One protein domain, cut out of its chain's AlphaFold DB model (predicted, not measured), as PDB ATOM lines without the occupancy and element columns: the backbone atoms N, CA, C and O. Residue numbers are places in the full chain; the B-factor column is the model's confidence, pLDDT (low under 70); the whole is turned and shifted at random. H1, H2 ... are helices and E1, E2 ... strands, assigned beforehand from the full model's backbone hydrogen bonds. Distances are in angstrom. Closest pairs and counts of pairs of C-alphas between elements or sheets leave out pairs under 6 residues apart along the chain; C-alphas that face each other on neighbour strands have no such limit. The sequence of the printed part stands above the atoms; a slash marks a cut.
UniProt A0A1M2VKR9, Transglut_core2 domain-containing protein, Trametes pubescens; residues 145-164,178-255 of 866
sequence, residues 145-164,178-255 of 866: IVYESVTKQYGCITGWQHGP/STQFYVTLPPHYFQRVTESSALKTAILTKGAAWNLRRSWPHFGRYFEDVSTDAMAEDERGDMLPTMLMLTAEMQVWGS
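What this domain is: This is residues 145 to 164 and 178 to 255 of the 866 residues of the protein "Transglut_core2 domain-containing protein" of Trametes pubescens (UniProt A0A1M2VKR9). A strongly twisted, curled sheet of five strands makes the largest part, with H1 across one of its faces. Beyond one side of it lies a small second part, the strand pair E6 and E9 with the short helices H2 and H3 near it, while the hairpin of E7 and E8 makes one end of the longest axis. The printed part has 98 residues with nine named strands and three named helices, in the order E1 E2 E3 E4 E5 H1 H2 E6 E7 E8 E9 H3, and its class is mixed, helices and strands. The large sheet runs E4, E3, E2, E1, E5, and its neighbours are antiparallel throughout, as are those of the two-stranded sheets E6 with E9 and E7 with E8. The whole is compact, with a radius of gyration of the C-alphas of 13.5 A, and spans 42 by 32 by 24 A.

How they stand to each other: E1, residues 145 to 148, and E2, residues 153 to 162, form an antiparallel hairpin, with N 155 and O 146 2.8 A apart, within hydrogen-bond range. E2 bends by 68 degrees at residue 158, and its pairing is staggered: residues 153 to 156 pair with E1, residues 156 to 162 with E3, residues 179 to 185. E3 is antiparallel to E2, with N 161 and O 180 at 2.8 A, and forms a hairpin with E4, residues 189 to 193, where N 191 and O 183 are 2.9 A apart. E5, residues 199 to 201, is antiparallel to E1, with N 147 and O 200 at 2.8 A. The edge strands E4 and E5 are only just apart, their closest C-alphas 8.5 A from each other. H1, residues 206 to 215, is on the sheet at a height of 10.2 A. It lies over E2 and, only just, over E1, on which 3 of its C-alphas fall; it runs across the strands, but only just, at 61 degrees to E2 on the local plane. The closest C-alphas of E2 and H1 are those of Tyr 154 and Ala 208, 6.8 A apart. H2, residues 219 to 222, touches H1 only at the corner by their link, and only just, with 3 pairs of C-alphas within 8 A; the closest are those of Arg 213 and Phe 219, 5.6 A apart. E6, residues 223 to 226, is antiparallel to E9, residues 244 to 246, with N 245 and O 225 at 2.7 A. E7, residues 231 to 233, and E8, residues 239 to 241, form a hairpin, with N 232 and O 240 at 2.9 A. E8 runs on into E9 across a break of 2 residues, at 38 degrees. H3, residues 248 to 254, is close to H2 but not clearly touching it; their closest C-alphas, of Tyr 222 and Met 250, are 6.5 A apart. In H1 and H3 each O i to N i+4 pair is within hydrogen-bond range, while H2 is too short for such a pair.

Where its parts are: E1 begins at C-alpha 145, at (-41.933, 5.704, 4.375). E2 is 24.0 A long from first to last C-alpha, E3 18.0 A, E4 11.4 A and H1 14.1 A. H1 begins at C-alpha 206, at (-50.863, 10.655, 12.102). H3, 9.7 A long, ends at C-alpha 254, at (-29.713, 15.638, -3.207).

The domain as a whole: The two C-alphas farthest apart, those of Pro 164 and Arg 236, are 43.3 A from each other. Residues 165 to 177 are not printed, and C-alphas 164 and 178 are 9.1 A apart across this cut, which lies in the link from E2 to E3. The links that are printed whole are tight. The mean pLDDT of the printed part is 77.2; it is under 70 at residues 162 to 164, 178 to 192, 194 to 197 and 248 to 255.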
ATOM      1  N   ILE A 145     -41.497   6.225   3.096       91.75
ATOM      2  CA  ILE A 145     -41.933   5.704   4.375       91.75
ATOM      3  C   ILE A 145     -42.173   4.220   4.183       91.75
ATOM      4  O   ILE A 145     -42.948   3.795   3.326       91.75
ATOM      5  N   VAL A 146     -41.478   3.418   4.978       92.06
ATOM      6  CA  VAL A 146     -41.507   1.964   4.862       92.06
ATOM      7  C   VAL A 146     -41.953   1.338   6.169       92.06
ATOM      8  O   VAL A 146     -41.691   1.848   7.254       92.06
ATOM      9  N   TYR A 147     -42.644   0.215   6.063       89.69
ATOM     10  CA  TYR A 147     -42.985  -0.648   7.175       89.69
ATOM     11  C   TYR A 147     -42.179  -1.932   7.044       89.69
ATOM     12  O   TYR A 147     -42.323  -2.673   6.064       89.69
ATOM     13  N   GLU A 148     -41.316  -2.185   8.022       87.12
ATOM     14  CA  GLU A 148     -40.532  -3.409   8.054       87.12
ATOM     15  C   GLU A 148     -41.367  -4.525   8.682       87.12
ATOM     16  O   GLU A 148     -41.750  -4.493   9.852       87.12
ATOM     17  N   SER A 149     -41.664  -5.541   7.876       82.00
ATOM     18  CA  SER A 149     -42.561  -6.633   8.270       82.00
ATOM     19  C   SER A 149     -42.040  -7.488   9.433       82.00
ATOM     20  O   SER A 149     -42.848  -8.070  10.159       82.00
ATOM     21  N   VAL A 150     -40.717  -7.545   9.627       78.81
ATOM     22  CA  VAL A 150     -40.058  -8.354  10.664       78.81
ATOM     23  C   VAL A 150     -40.149  -7.680  12.033       78.81
ATOM     24  O   VAL A 150     -40.638  -8.285  12.987       78.81
ATOM     25  N   THR A 151     -39.725  -6.420  12.131       80.12
ATOM     26  CA  THR A 151     -39.739  -5.650  13.387       80.12
ATOM     27  C   THR A 151     -41.096  -5.022  13.680       80.12
ATOM     28  O   THR A 151     -41.353  -4.610  14.810       80.12
ATOM     29  N   LYS A 152     -41.992  -4.984  12.683       85.06
ATOM     30  CA  LYS A 152     -43.298  -4.319  12.740       85.06
ATOM     31  C   LYS A 152     -43.190  -2.817  13.018       85.06
ATOM     32  O   LYS A 152     -44.098  -2.236  13.621       85.06
ATOM     33  N   GLN A 153     -42.100  -2.190  12.581       84.94
ATOM     34  CA  GLN A 153     -41.816  -0.774  12.804       84.94
ATOM     35  C   GLN A 153     -41.898   0.042  11.512       84.94
ATOM     36  O   GLN A 153     -41.625  -0.448  10.416       84.94
ATOM     37  N   TYR A 154     -42.289   1.308  11.669       87.69
ATOM     38  CA  TYR A 154     -42.183   2.305  10.609       87.69
ATOM     39  C   TYR A 154     -40.759   2.842  10.569       87.69
ATOM     40  O   TYR A 154     -40.197   3.181  11.608       87.69
ATOM     41  N   GLY A 155     -40.222   2.965   9.368       89.38
ATOM     42  CA  GLY A 155     -38.956   3.617   9.093       89.38
ATOM     43  C   GLY A 155     -39.078   4.574   7.919       89.38
ATOM     44  O   GLY A 155     -40.120   4.681   7.269       89.38
ATOM     45  N   CYS A 156     -37.980   5.260   7.647       87.94
ATOM     46  CA  CYS A 156     -37.811   6.059   6.445       87.94
ATOM     47  C   CYS A 156     -36.521   5.625   5.753       87.94
ATOM     48  O   CYS A 156     -35.514   5.349   6.417       87.94
ATOM     49  N   ILE A 157     -36.548   5.548   4.426       86.00
ATOM     50  CA  ILE A 157     -35.340   5.287   3.650       86.00
ATOM     51  C   ILE A 157     -34.509   6.560   3.604       86.00
ATOM     52  O   ILE A 157     -34.949   7.597   3.115       86.00
ATOM     53  N   THR A 158     -33.287   6.467   4.117       77.50
ATOM     54  CA  THR A 158     -32.345   7.589   4.201       77.50
ATOM     55  C   THR A 158     -31.207   7.476   3.190       77.50
ATOM     56  O   THR A 158     -30.528   8.463   2.933       77.50
ATOM     57  N   GLY A 159     -31.040   6.310   2.555       78.19
ATOM     58  CA  GLY A 159     -30.107   6.096   1.447       78.19
ATOM     59  C   GLY A 159     -30.068   4.637   0.975       78.19
ATOM     60  O   GLY A 159     -30.813   3.786   1.460       78.19
ATOM     61  N   TRP A 160     -29.174   4.320   0.041       73.00
ATOM     62  CA  TRP A 160     -28.861   2.945  -0.373       73.00
ATOM     63  C   TRP A 160     -27.409   2.837  -0.845       73.00
ATOM     64  O   TRP A 160     -26.766   3.833  -1.171       73.00
ATOM     65  N   GLN A 161     -26.890   1.614  -0.901       70.38
ATOM     66  CA  GLN A 161     -25.584   1.308  -1.471       70.38
ATOM     67  C   GLN A 161     -25.655   0.005  -2.266       70.38
ATOM     68  O   GLN A 161     -26.243  -0.985  -1.832       70.38
ATOM     69  N   HIS A 162     -25.029  -0.011  -3.440       64.19
ATOM     70  CA  HIS A 162     -24.829  -1.259  -4.168       64.19
ATOM     71  C   HIS A 162     -23.818  -2.114  -3.402       64.19
ATOM     72  O   HIS A 162     -22.745  -1.625  -3.035       64.19
ATOM     73  N   GLY A 163     -24.177  -3.371  -3.118       64.56
ATOM     74  CA  GLY A 163     -23.228  -4.317  -2.539       64.56
ATOM     75  C   GLY A 163     -21.972  -4.409  -3.419       64.56
ATOM     76  O   GLY A 163     -22.077  -4.211  -4.632       64.56
ATOM     77  N   PRO A 164     -20.783  -4.660  -2.840       61.28
ATOM     78  CA  PRO A 164     -19.579  -4.853  -3.639       61.28
ATOM     79  C   PRO A 164     -19.834  -5.969  -4.660       61.28
ATOM     80  O   PRO A 164     -20.296  -7.044  -4.273       61.28
ATOM     81  N   SER A 178     -27.611  -7.417  -5.593       58.53
ATOM     82  CA  SER A 178     -28.398  -7.127  -4.394       58.53
ATOM     83  C   SER A 178     -28.158  -5.676  -3.958       58.53
ATOM     84  O   SER A 178     -27.087  -5.327  -3.448       58.53
ATOM     85  N   THR A 179     -29.145  -4.811  -4.188       61.44
ATOM     86  CA  THR A 179     -29.117  -3.424  -3.716       61.44
ATOM     87  C   THR A 179     -29.393  -3.427  -2.216       61.44
ATOM     88  O   THR A 179     -30.420  -3.943  -1.781       61.44
ATOM     89  N   GLN A 180     -28.470  -2.884  -1.422       61.66
ATOM     90  CA  GLN A 180     -28.619  -2.790   0.028       61.66
ATOM     91  C   GLN A 180     -29.218  -1.428   0.373       61.66
ATOM     92  O   GLN A 180     -28.701  -0.394  -0.050       61.66
ATOM     93  N   PHE A 181     -30.304  -1.411   1.139       62.38
ATOM     94  CA  PHE A 181     -30.980  -0.177   1.541       62.38
ATOM     95  C   PHE A 181     -30.527   0.236   2.944       62.38
ATOM     96  O   PHE A 181     -30.350  -0.614   3.820       62.38
ATOM     97  N   TYR A 182     -30.353   1.538   3.165       61.78
ATOM     98  CA  TYR A 182     -30.212   2.109   4.501       61.78
ATOM     99  C   TYR A 182     -31.583   2.588   4.956       61.78
ATOM    100  O   TYR A 182     -32.121   3.574   4.444       61.78
ATOM    101  N   VAL A 183     -32.160   1.850   5.900       66.38
ATOM    102  CA  VAL A 183     -33.438   2.200   6.512       66.38
ATOM    103  C   VAL A 183     -33.156   2.689   7.917       66.38
ATOM    104  O   VAL A 183     -32.524   1.995   8.715       66.38
ATOM    105  N   THR A 184     -33.633   3.885   8.239       67.25
ATOM    106  CA  THR A 184     -33.622   4.343   9.624       67.25
ATOM    107  C   THR A 184     -34.875   3.802  10.300       67.25
ATOM    108  O   THR A 184     -35.990   4.230   9.986       67.25
ATOM    109  N   LEU A 185     -34.683   2.831  11.196       64.12
ATOM    110  CA  LEU A 185     -35.735   2.215  12.001       64.12
ATOM    111  C   LEU A 185     -35.564   2.668  13.457       64.12
ATOM    112  O   LEU A 185     -34.497   2.471  14.048       64.12
ATOM    113  N   PRO A 186     -36.575   3.306  14.062       64.38
ATOM    114  CA  PRO A 186     -36.483   3.715  15.450       64.38
ATOM    115  C   PRO A 186     -36.512   2.515  16.419       64.38
ATOM    116  O   PRO A 186     -37.165   1.515  16.134       64.38
ATOM    117  N   PRO A 187     -35.907   2.616  17.615       47.91
ATOM    118  CA  PRO A 187     -35.520   3.881  18.225       47.91
ATOM    119  C   PRO A 187     -34.090   4.352  17.921       47.91
ATOM    120  O   PRO A 187     -33.877   5.553  18.000       47.91
ATOM    121  N   HIS A 188     -33.126   3.499  17.541       55.12
ATOM    122  CA  HIS A 188     -31.710   3.922  17.602       55.12
ATOM    123  C   HIS A 188     -30.727   3.377  16.548       55.12
ATOM    124  O   HIS A 188     -29.532   3.494  16.790       55.12
ATOM    125  N   TYR A 189     -31.133   2.832  15.388       61.19
ATOM    126  CA  TYR A 189     -30.124   2.369  14.412       61.19
ATOM    127  C   TYR A 189     -30.472   2.658  12.943       61.19
ATOM    128  O   TYR A 189     -31.581   2.405  12.471       61.19
ATOM    129  N   PHE A 190     -29.471   3.134  12.189       63.38
ATOM    130  CA  PHE A 190     -29.418   2.944  10.739       63.38
ATOM    131  C   PHE A 190     -29.235   1.449  10.481       63.38
ATOM    132  O   PHE A 190     -28.140   0.908  10.640       63.38
ATOM    133  N   GLN A 191     -30.311   0.759  10.113       68.00
ATOM    134  CA  GLN A 191     -30.241  -0.655   9.795       68.00
ATOM    135  C   GLN A 191     -29.980  -0.818   8.301       68.00
ATOM    136  O   GLN A 191     -30.694  -0.289   7.444       68.00
ATOM    137  N   ARG A 192     -28.932  -1.575   7.981       68.19
ATOM    138  CA  ARG A 192     -28.671  -2.006   6.612       68.19
ATOM    139  C   ARG A 192     -29.592  -3.182   6.313       68.19
ATOM    140  O   ARG A 192     -29.423  -4.256   6.886       68.19
ATOM    141  N   VAL A 193     -30.571  -2.975   5.441       71.00
ATOM    142  CA  VAL A 193     -31.529  -4.010   5.043       71.00
ATOM    143  C   VAL A 193     -31.103  -4.546   3.681       71.00
ATOM    144  O   VAL A 193     -31.086  -3.826   2.682       71.00
ATOM    145  N   THR A 194     -30.698  -5.815   3.651       62.50
ATOM    146  CA  THR A 194     -30.186  -6.492   2.448       62.50
ATOM    147  C   THR A 194     -31.287  -7.096   1.575       62.50
ATOM    148  O   THR A 194     -31.042  -7.346   0.400       62.50
ATOM    149  N   GLU A 195     -32.500  -7.297   2.105       66.94
ATOM    150  CA  GLU A 195     -33.641  -7.855   1.367       66.94
ATOM    151  C   GLU A 195     -34.771  -6.824   1.196       66.94
ATOM    152  O   GLU A 195     -35.481  -6.486   2.143       66.94
ATOM    153  N   SER A 196     -34.998  -6.360  -0.039       61.12
ATOM    154  CA  SER A 196     -36.102  -5.436  -0.368       61.12
ATOM    155  C   SER A 196     -37.495  -6.029  -0.092       61.12
ATOM    156  O   SER A 196     -38.458  -5.286   0.083       61.12
ATOM    157  N   SER A 197     -37.627  -7.358  -0.028       63.88
ATOM    158  CA  SER A 197     -38.893  -8.055   0.248       63.88
ATOM    159  C   SER A 197     -39.428  -7.806   1.665       63.88
ATOM    160  O   SER A 197     -40.642  -7.889   1.871       63.88
ATOM    161  N   ALA A 198     -38.560  -7.470   2.625       71.56
ATOM    162  CA  ALA A 198     -38.942  -7.206   4.011       71.56
ATOM    163  C   ALA A 198     -39.585  -5.822   4.212       71.56
ATOM    164  O   ALA A 198     -40.320  -5.630   5.191       71.56
ATOM    165  N   LEU A 199     -39.346  -4.892   3.278       84.06
ATOM    166  CA  LEU A 199     -39.831  -3.516   3.309       84.06
ATOM    167  C   LEU A 199     -41.065  -3.361   2.418       84.06
ATOM    168  O   LEU A 199     -41.076  -3.710   1.233       84.06
ATOM    169  N   LYS A 200     -42.128  -2.813   2.999       88.94
ATOM    170  CA  LYS A 200     -43.327  -2.411   2.261       88.94
ATOM    171  C   LYS A 200     -43.466  -0.905   2.352       88.94
ATOM    172  O   LYS A 200     -43.402  -0.373   3.455       88.94
ATOM    173  N   THR A 201     -43.685  -0.236   1.223       90.25
ATOM    174  CA  THR A 201     -44.109   1.167   1.213       90.25
ATOM    175  C   THR A 201     -45.329   1.303   2.110       90.25
ATOM    176  O   THR A 201     -46.269   0.507   2.014       90.25
ATOM    177  N   ALA A 202     -45.278   2.256   3.025       91.56
ATOM    178  CA  ALA A 202     -46.264   2.417   4.067       91.56
ATOM    179  C   ALA A 202     -46.848   3.821   4.031       91.56
ATOM    180  O   ALA A 202     -46.168   4.812   3.777       91.56
ATOM    181  N   ILE A 203     -48.139   3.881   4.317       93.06
ATOM    182  CA  ILE A 203     -48.873   5.127   4.426       93.06
ATOM    183  C   ILE A 203     -48.583   5.748   5.797       93.06
ATOM    184  O   ILE A 203     -48.686   5.078   6.833       93.06
ATOM    185  N   LEU A 204     -48.229   7.031   5.823       91.69
ATOM    186  CA  LEU A 204     -47.921   7.754   7.049       91.69
ATOM    187  C   LEU A 204     -49.189   8.251   7.727       91.69
ATOM    188  O   LEU A 204     -49.653   9.374   7.534       91.69
ATOM    189  N   THR A 205     -49.733   7.409   8.594       90.50
ATOM    190  CA  THR A 205     -50.804   7.832   9.492       90.50
ATOM    191  C   THR A 205     -50.290   8.869  10.494       90.50
ATOM    192  O   THR A 205     -49.112   8.885  10.861       90.50
ATOM    193  N   LYS A 206     -51.193   9.695  11.033       86.56
ATOM    194  CA  LYS A 206     -50.863  10.655  12.102       86.56
ATOM    195  C   LYS A 206     -50.146   9.987  13.285       86.56
ATOM    196  O   LYS A 206     -49.223  10.567  13.846       86.56
ATOM    197  N   GLY A 207     -50.545   8.763  13.646       87.25
ATOM    198  CA  GLY A 207     -49.892   7.983  14.702       87.25
ATOM    199  C   GLY A 207     -48.469   7.552  14.335       87.25
ATOM    200  O   GLY A 207     -47.565   7.689  15.155       87.25
ATOM    201  N   ALA A 208     -48.250   7.100  13.097       84.31
ATOM    202  CA  ALA A 208     -46.922   6.747  12.599       84.31
ATOM    203  C   ALA A 208     -45.988   7.967  12.528       84.31
ATOM    204  O   ALA A 208     -44.841   7.868  12.955       84.31
ATOM    205  N   ALA A 209     -46.489   9.130  12.092       84.75
ATOM    206  CA  ALA A 209     -45.732  10.385  12.076       84.75
ATOM    207  C   ALA A 209     -45.293  10.814  13.481       84.75
ATOM    208  O   ALA A 209     -44.130  11.154  13.701       84.75
ATOM    209  N   TRP A 210     -46.209  10.754  14.452       83.38
ATOM    210  CA  TRP A 210     -45.891  11.054  15.847       83.38
ATOM    211  C   TRP A 210     -44.883  10.079  16.436       83.38
ATOM    212  O   TRP A 210     -43.976  10.512  17.147       83.38
ATOM    213  N   ASN A 211     -45.022   8.790  16.129       82.06
ATOM    214  CA  ASN A 211     -44.066   7.789  16.571       82.06
ATOM    215  C   ASN A 211     -42.691   8.065  15.972       82.06
ATOM    216  O   ASN A 211     -41.779   8.275  16.757       82.06
ATOM    217  N   LEU A 212     -42.564   8.197  14.646       83.75
ATOM    218  CA  LEU A 212     -41.300   8.514  13.969       83.75
ATOM    219  C   LEU A 212     -40.631   9.763  14.554       83.75
ATOM    220  O   LEU A 212     -39.462   9.707  14.929       83.75
ATOM    221  N   ARG A 213     -41.384  10.860  14.713       82.88
ATOM    222  CA  ARG A 213     -40.873  12.112  15.293       82.88
ATOM    223  C   ARG A 213     -40.421  11.951  16.744       82.88
ATOM    224  O   ARG A 213     -39.423  12.538  17.137       82.88
ATOM    225  N   ARG A 214     -41.163  11.195  17.560       79.38
ATOM    226  CA  ARG A 214     -40.837  10.989  18.980       79.38
ATOM    227  C   ARG A 214     -39.665  10.033  19.164       79.38
ATOM    228  O   ARG A 214     -38.891  10.195  20.100       79.38
ATOM    229  N   SER A 215     -39.569   9.023  18.311       75.50
ATOM    230  CA  SER A 215     -38.560   7.974  18.404       75.50
ATOM    231  C   SER A 215     -37.249   8.335  17.713       75.50
ATOM    232  O   SER A 215     -36.266   7.641  17.923       75.50
ATOM    233  N   TRP A 216     -37.225   9.396  16.900       77.00
ATOM    234  CA  TRP A 216     -36.024   9.876  16.227       77.00
ATOM    235  C   TRP A 216     -35.709  11.321  16.655       77.00
ATOM    236  O   TRP A 216     -36.280  12.263  16.102       77.00
ATOM    237  N   PRO A 217     -34.781  11.524  17.612       71.31
ATOM    238  CA  PRO A 217     -34.452  12.847  18.158       71.31
ATOM    239  C   PRO A 217     -34.033  13.886  17.107       71.31
ATOM    240  O   PRO A 217     -34.237  15.081  17.295       71.31
ATOM    241  N   HIS A 218     -33.495  13.428  15.972       70.31
ATOM    242  CA  HIS A 218     -33.016  14.271  14.877       70.31
ATOM    243  C   HIS A 218     -33.967  14.321  13.671       70.31
ATOM    244  O   HIS A 218     -33.570  14.802  12.613       70.31
ATOM    245  N   PHE A 219     -35.219  13.866  13.806       79.19
ATOM    246  CA  PHE A 219     -36.194  13.819  12.706       79.19
ATOM    247  C   PHE A 219     -36.291  15.148  11.932       79.19
ATOM    248  O   PHE A 219     -36.202  15.159  10.707       79.19
ATOM    249  N   GLY A 220     -36.383  16.275  12.651       76.19
ATOM    250  CA  GLY A 220     -36.518  17.615  12.060       76.19
ATOM    251  C   GLY A 220     -35.271  18.152  11.345       76.19
ATOM    252  O   GLY A 220     -35.353  19.177  10.681       76.19
ATOM    253  N   ARG A 221     -34.118  17.482  11.468       72.50
ATOM    254  CA  ARG A 221     -32.897  17.832  10.724       72.50
ATOM    255  C   ARG A 221     -32.950  17.325   9.285       72.50
ATOM    256  O   ARG A 221     -32.438  17.975   8.377       72.50
ATOM    257  N   TYR A 222     -33.539  16.148   9.095       75.31
ATOM    258  CA  TYR A 222     -33.579  15.479   7.801       75.31
ATOM    259  C   TYR A 222     -34.857  15.791   7.041       75.31
ATOM    260  O   TYR A 222     -34.798  15.904   5.820       75.31
ATOM    261  N   PHE A 223     -35.977  15.976   7.745       83.44
ATOM    262  CA  PHE A 223     -37.282  16.188   7.132       83.44
ATOM    263  C   PHE A 223     -37.965  17.440   7.674       83.44
ATOM    264  O   PHE A 223     -38.049  17.629   8.888       83.44
ATOM    265  N   GLU A 224     -38.468  18.273   6.769       86.06
ATOM    266  CA  GLU A 224     -39.219  19.487   7.108       86.06
ATOM    267  C   GLU A 224     -40.733  19.289   7.003       86.06
ATOM    268  O   GLU A 224     -41.477  19.910   7.759       86.06
ATOM    269  N   ASP A 225     -41.189  18.397   6.115       88.12
ATOM    270  CA  ASP A 225     -42.617  18.174   5.868       88.12
ATOM    271  C   ASP A 225     -42.908  16.771   5.293       88.12
ATOM    272  O   ASP A 225     -42.026  15.916   5.208       88.12
ATOM    273  N   VAL A 226     -44.153  16.510   4.897       88.94
ATOM    274  CA  VAL A 226     -44.594  15.352   4.106       88.94
ATOM    275  C   VAL A 226     -44.755  15.741   2.634       88.94
ATOM    276  O   VAL A 226     -45.186  16.846   2.319       88.94
ATOM    277  N   SER A 227     -44.424  14.844   1.704       83.62
ATOM    278  CA  SER A 227     -44.603  15.115   0.272       83.62
ATOM    279  C   SER A 227     -46.074  15.002  -0.126       83.62
ATOM    280  O   SER A 227     -46.712  13.974   0.113       83.62
ATOM    281  N   THR A 228     -46.603  16.030  -0.793       82.38
ATOM    282  CA  THR A 228     -47.952  16.006  -1.383       82.38
ATOM    283  C   THR A 228     -48.032  15.236  -2.696       82.38
ATOM    284  O   THR A 228     -49.123  14.850  -3.109       82.38
ATOM    285  N   ASP A 229     -46.887  14.985  -3.330       81.56
ATOM    286  CA  ASP A 229     -46.806  14.368  -4.656       81.56
ATOM    287  C   ASP A 229     -46.804  12.832  -4.589       81.56
ATOM    288  O   ASP A 229     -47.056  12.159  -5.588       81.56
ATOM    289  N   ALA A 230     -46.552  12.267  -3.405       85.19
ATOM    290  CA  ALA A 230     -46.495  10.831  -3.157       85.19
ATOM    291  C   ALA A 230     -47.553  10.423  -2.120       85.19
ATOM    292  O   ALA A 230     -47.250  10.206  -0.945       85.19
ATOM    293  N   MET A 231     -48.805  10.310  -2.562       87.75
ATOM    294  CA  MET A 231     -49.959   9.955  -1.730       87.75
ATOM    295  C   MET A 231     -50.503   8.569  -2.099       87.75
ATOM    296  O   MET A 231     -50.519   8.202  -3.273       87.75
ATOM    297  N   ALA A 232     -50.991   7.820  -1.113       90.94
ATOM    298  CA  ALA A 232     -51.706   6.563  -1.319       90.94
ATOM    299  C   ALA A 232     -53.000   6.538  -0.497       90.94
ATOM    300  O   ALA A 232     -53.071   7.126   0.583       90.94
ATOM    301  N   GLU A 233     -54.016   5.872  -1.039       90.50
ATOM    302  CA  GLU A 233     -55.337   5.733  -0.427       90.50
ATOM    303  C   GLU A 233     -55.288   4.672   0.683       90.50
ATOM    304  O   GLU A 233     -54.796   3.559   0.470       90.50
ATOM    305  N   ASP A 234     -55.750   5.023   1.884       89.31
ATOM    306  CA  ASP A 234     -55.871   4.079   2.993       89.31
ATOM    307  C   ASP A 234     -57.160   3.235   2.902       89.31
ATOM    308  O   ASP A 234     -57.982   3.394   2.001       89.31
ATOM    309  N   GLU A 235     -57.370   2.313   3.848       88.31
ATOM    310  CA  GLU A 235     -58.558   1.436   3.864       88.31
ATOM    311  C   GLU A 235     -59.901   2.192   3.977       88.31
ATOM    312  O   GLU A 235     -60.961   1.589   3.798       88.31
ATOM    313  N   ARG A 236     -59.880   3.491   4.301       86.06
ATOM    314  CA  ARG A 236     -61.064   4.348   4.462       86.06
ATOM    315  C   ARG A 236     -61.308   5.255   3.259       86.06
ATOM    316  O   ARG A 236     -62.335   5.932   3.237       86.06
ATOM    317  N   GLY A 237     -60.415   5.240   2.273       89.00
ATOM    318  CA  GLY A 237     -60.462   6.133   1.120       89.00
ATOM    319  C   GLY A 237     -59.724   7.459   1.325       89.00
ATOM    320  O   GLY A 237     -59.835   8.354   0.487       89.00
ATOM    321  N   ASP A 238     -58.993   7.626   2.435       88.50
ATOM    322  CA  ASP A 238     -58.259   8.857   2.716       88.50
ATOM    323  C   ASP A 238     -56.891   8.826   2.014       88.50
ATOM    324  O   ASP A 238     -56.114   7.881   2.161       88.50
ATOM    325  N   MET A 239     -56.566   9.885   1.265       88.69
ATOM    326  CA  MET A 239     -55.247  10.045   0.644       88.69
ATOM    327  C   MET A 239     -54.237  10.517   1.688       88.69
ATOM    328  O   MET A 239     -54.358  11.615   2.236       88.69
ATOM    329  N   LEU A 240     -53.224   9.699   1.949       91.81
ATOM    330  CA  LEU A 240     -52.216   9.951   2.971       91.81
ATOM    331  C   LEU A 240     -50.797   9.837   2.384       91.81
ATOM    332  O   LEU A 240     -50.567   9.059   1.453       91.81
ATOM    333  N   PRO A 241     -49.824  10.599   2.917       91.31
ATOM    334  CA  PRO A 241     -48.493  10.674   2.336       91.31
ATOM    335  C   PRO A 241     -47.718   9.374   2.551       91.31
ATOM    336  O   PRO A 241     -47.787   8.743   3.605       91.31
ATOM    337  N   THR A 242     -46.935   8.997   1.549       92.44
ATOM    338  CA  THR A 242     -46.018   7.843   1.564       92.44
ATOM    339  C   THR A 242     -44.551   8.273   1.598       92.44
ATOM    340  O   THR A 242     -43.653   7.435   1.599       92.44
ATOM    341  N   MET A 243     -44.295   9.584   1.647       89.94
ATOM    342  CA  MET A 243     -42.956  10.159   1.574       89.94
ATOM    343  C   MET A 243     -42.826  11.409   2.452       89.94
ATOM    344  O   MET A 243     -43.765  12.198   2.579       89.94
ATOM    345  N   LEU A 244     -41.651  11.589   3.048       89.06
ATOM    346  CA  LEU A 244     -41.235  12.778   3.788       89.06
ATOM    347  C   LEU A 244     -40.445  13.724   2.872       89.06
ATOM    348  O   LEU A 244     -39.606  13.280   2.089       89.06
ATOM    349  N   MET A 245     -40.694  15.027   2.987       82.75
ATOM    350  CA  MET A 245     -39.898  16.073   2.349       82.75
ATOM    351  C   MET A 245     -38.618  16.309   3.134       82.75
ATOM    352  O   MET A 245     -38.654  16.594   4.332       82.75
ATOM    353  N   LEU A 246     -37.492  16.222   2.437       81.31
ATOM    354  CA  LEU A 246     -36.180  16.545   2.981       81.31
ATOM    355  C   LEU A 246     -36.083  18.039   3.321       81.31
ATOM    356  O   LEU A 246     -36.673  18.847   2.612       81.31
ATOM    357  N   THR A 247     -35.324  18.416   4.351       77.31
ATOM    358  CA  THR A 247     -35.024  19.835   4.635       77.31
ATOM    359  C   THR A 247     -34.317  20.503   3.454       77.31
ATOM    360  O   THR A 247     -33.617  19.831   2.696       77.31
ATOM    361  N   ALA A 248     -34.425  21.828   3.314       65.44
ATOM    362  CA  ALA A 248     -33.704  22.580   2.278       65.44
ATOM    363  C   ALA A 248     -32.196  22.236   2.196       65.44
ATOM    364  O   ALA A 248     -31.655  22.097   1.103       65.44
ATOM    365  N   GLU A 249     -31.522  22.021   3.332       61.09
ATOM    366  CA  GLU A 249     -30.114  21.587   3.379       61.09
ATOM    367  C   GLU A 249     -29.913  20.214   2.710       61.09
ATOM    368  O   GLU A 249     -29.054  20.057   1.840       61.09
ATOM    369  N   MET A 250     -30.770  19.242   3.034       65.44
ATOM    370  CA  MET A 250     -30.749  17.900   2.440       65.44
ATOM    371  C   MET A 250     -31.179  17.907   0.962       65.44
ATOM    372  O   MET A 250     -30.645  17.146   0.152       65.44
ATOM    373  N   GLN A 251     -32.097  18.798   0.570       64.44
ATOM    374  CA  GLN A 251     -32.522  18.980  -0.820       64.44
ATOM    375  C   GLN A 251     -31.423  19.595  -1.691       64.44
ATOM    376  O   GLN A 251     -31.242  19.140  -2.820       64.44
ATOM    377  N   VAL A 252     -30.679  20.592  -1.190       54.66
ATOM    378  CA  VAL A 252     -29.548  21.218  -1.906       54.66
ATOM    379  C   VAL A 252     -28.459  20.185  -2.198       54.66
ATOM    380  O   VAL A 252     -27.787  20.270  -3.226       54.66
ATOM    381  N   TRP A 253     -28.307  19.179  -1.337       53.22
ATOM    382  CA  TRP A 253     -27.292  18.137  -1.502       53.22
ATOM    383  C   TRP A 253     -27.789  16.962  -2.361       53.22
ATOM    384  O   TRP A 253     -27.011  16.407  -3.135       53.22
ATOM    385  N   GLY A 254     -29.088  16.633  -2.319       52.19
ATOM    386  CA  GLY A 254     -29.713  15.638  -3.207       52.19
ATOM    387  C   GLY A 254     -29.984  16.147  -4.632       52.19
ATOM    388  O   GLY A 254     -29.960  15.381  -5.601       52.19
ATOM    389  N   SER A 255     -30.191  17.453  -4.790       48.47
ATOM    390  CA  SER A 255     -30.470  18.106  -6.068       48.47
ATOM    391  C   SER A 255     -29.190  18.652  -6.687       48.47
ATOM    392  O   SER A 255     -28.960  19.858  -6.732       48.47
TER     393      SER A 255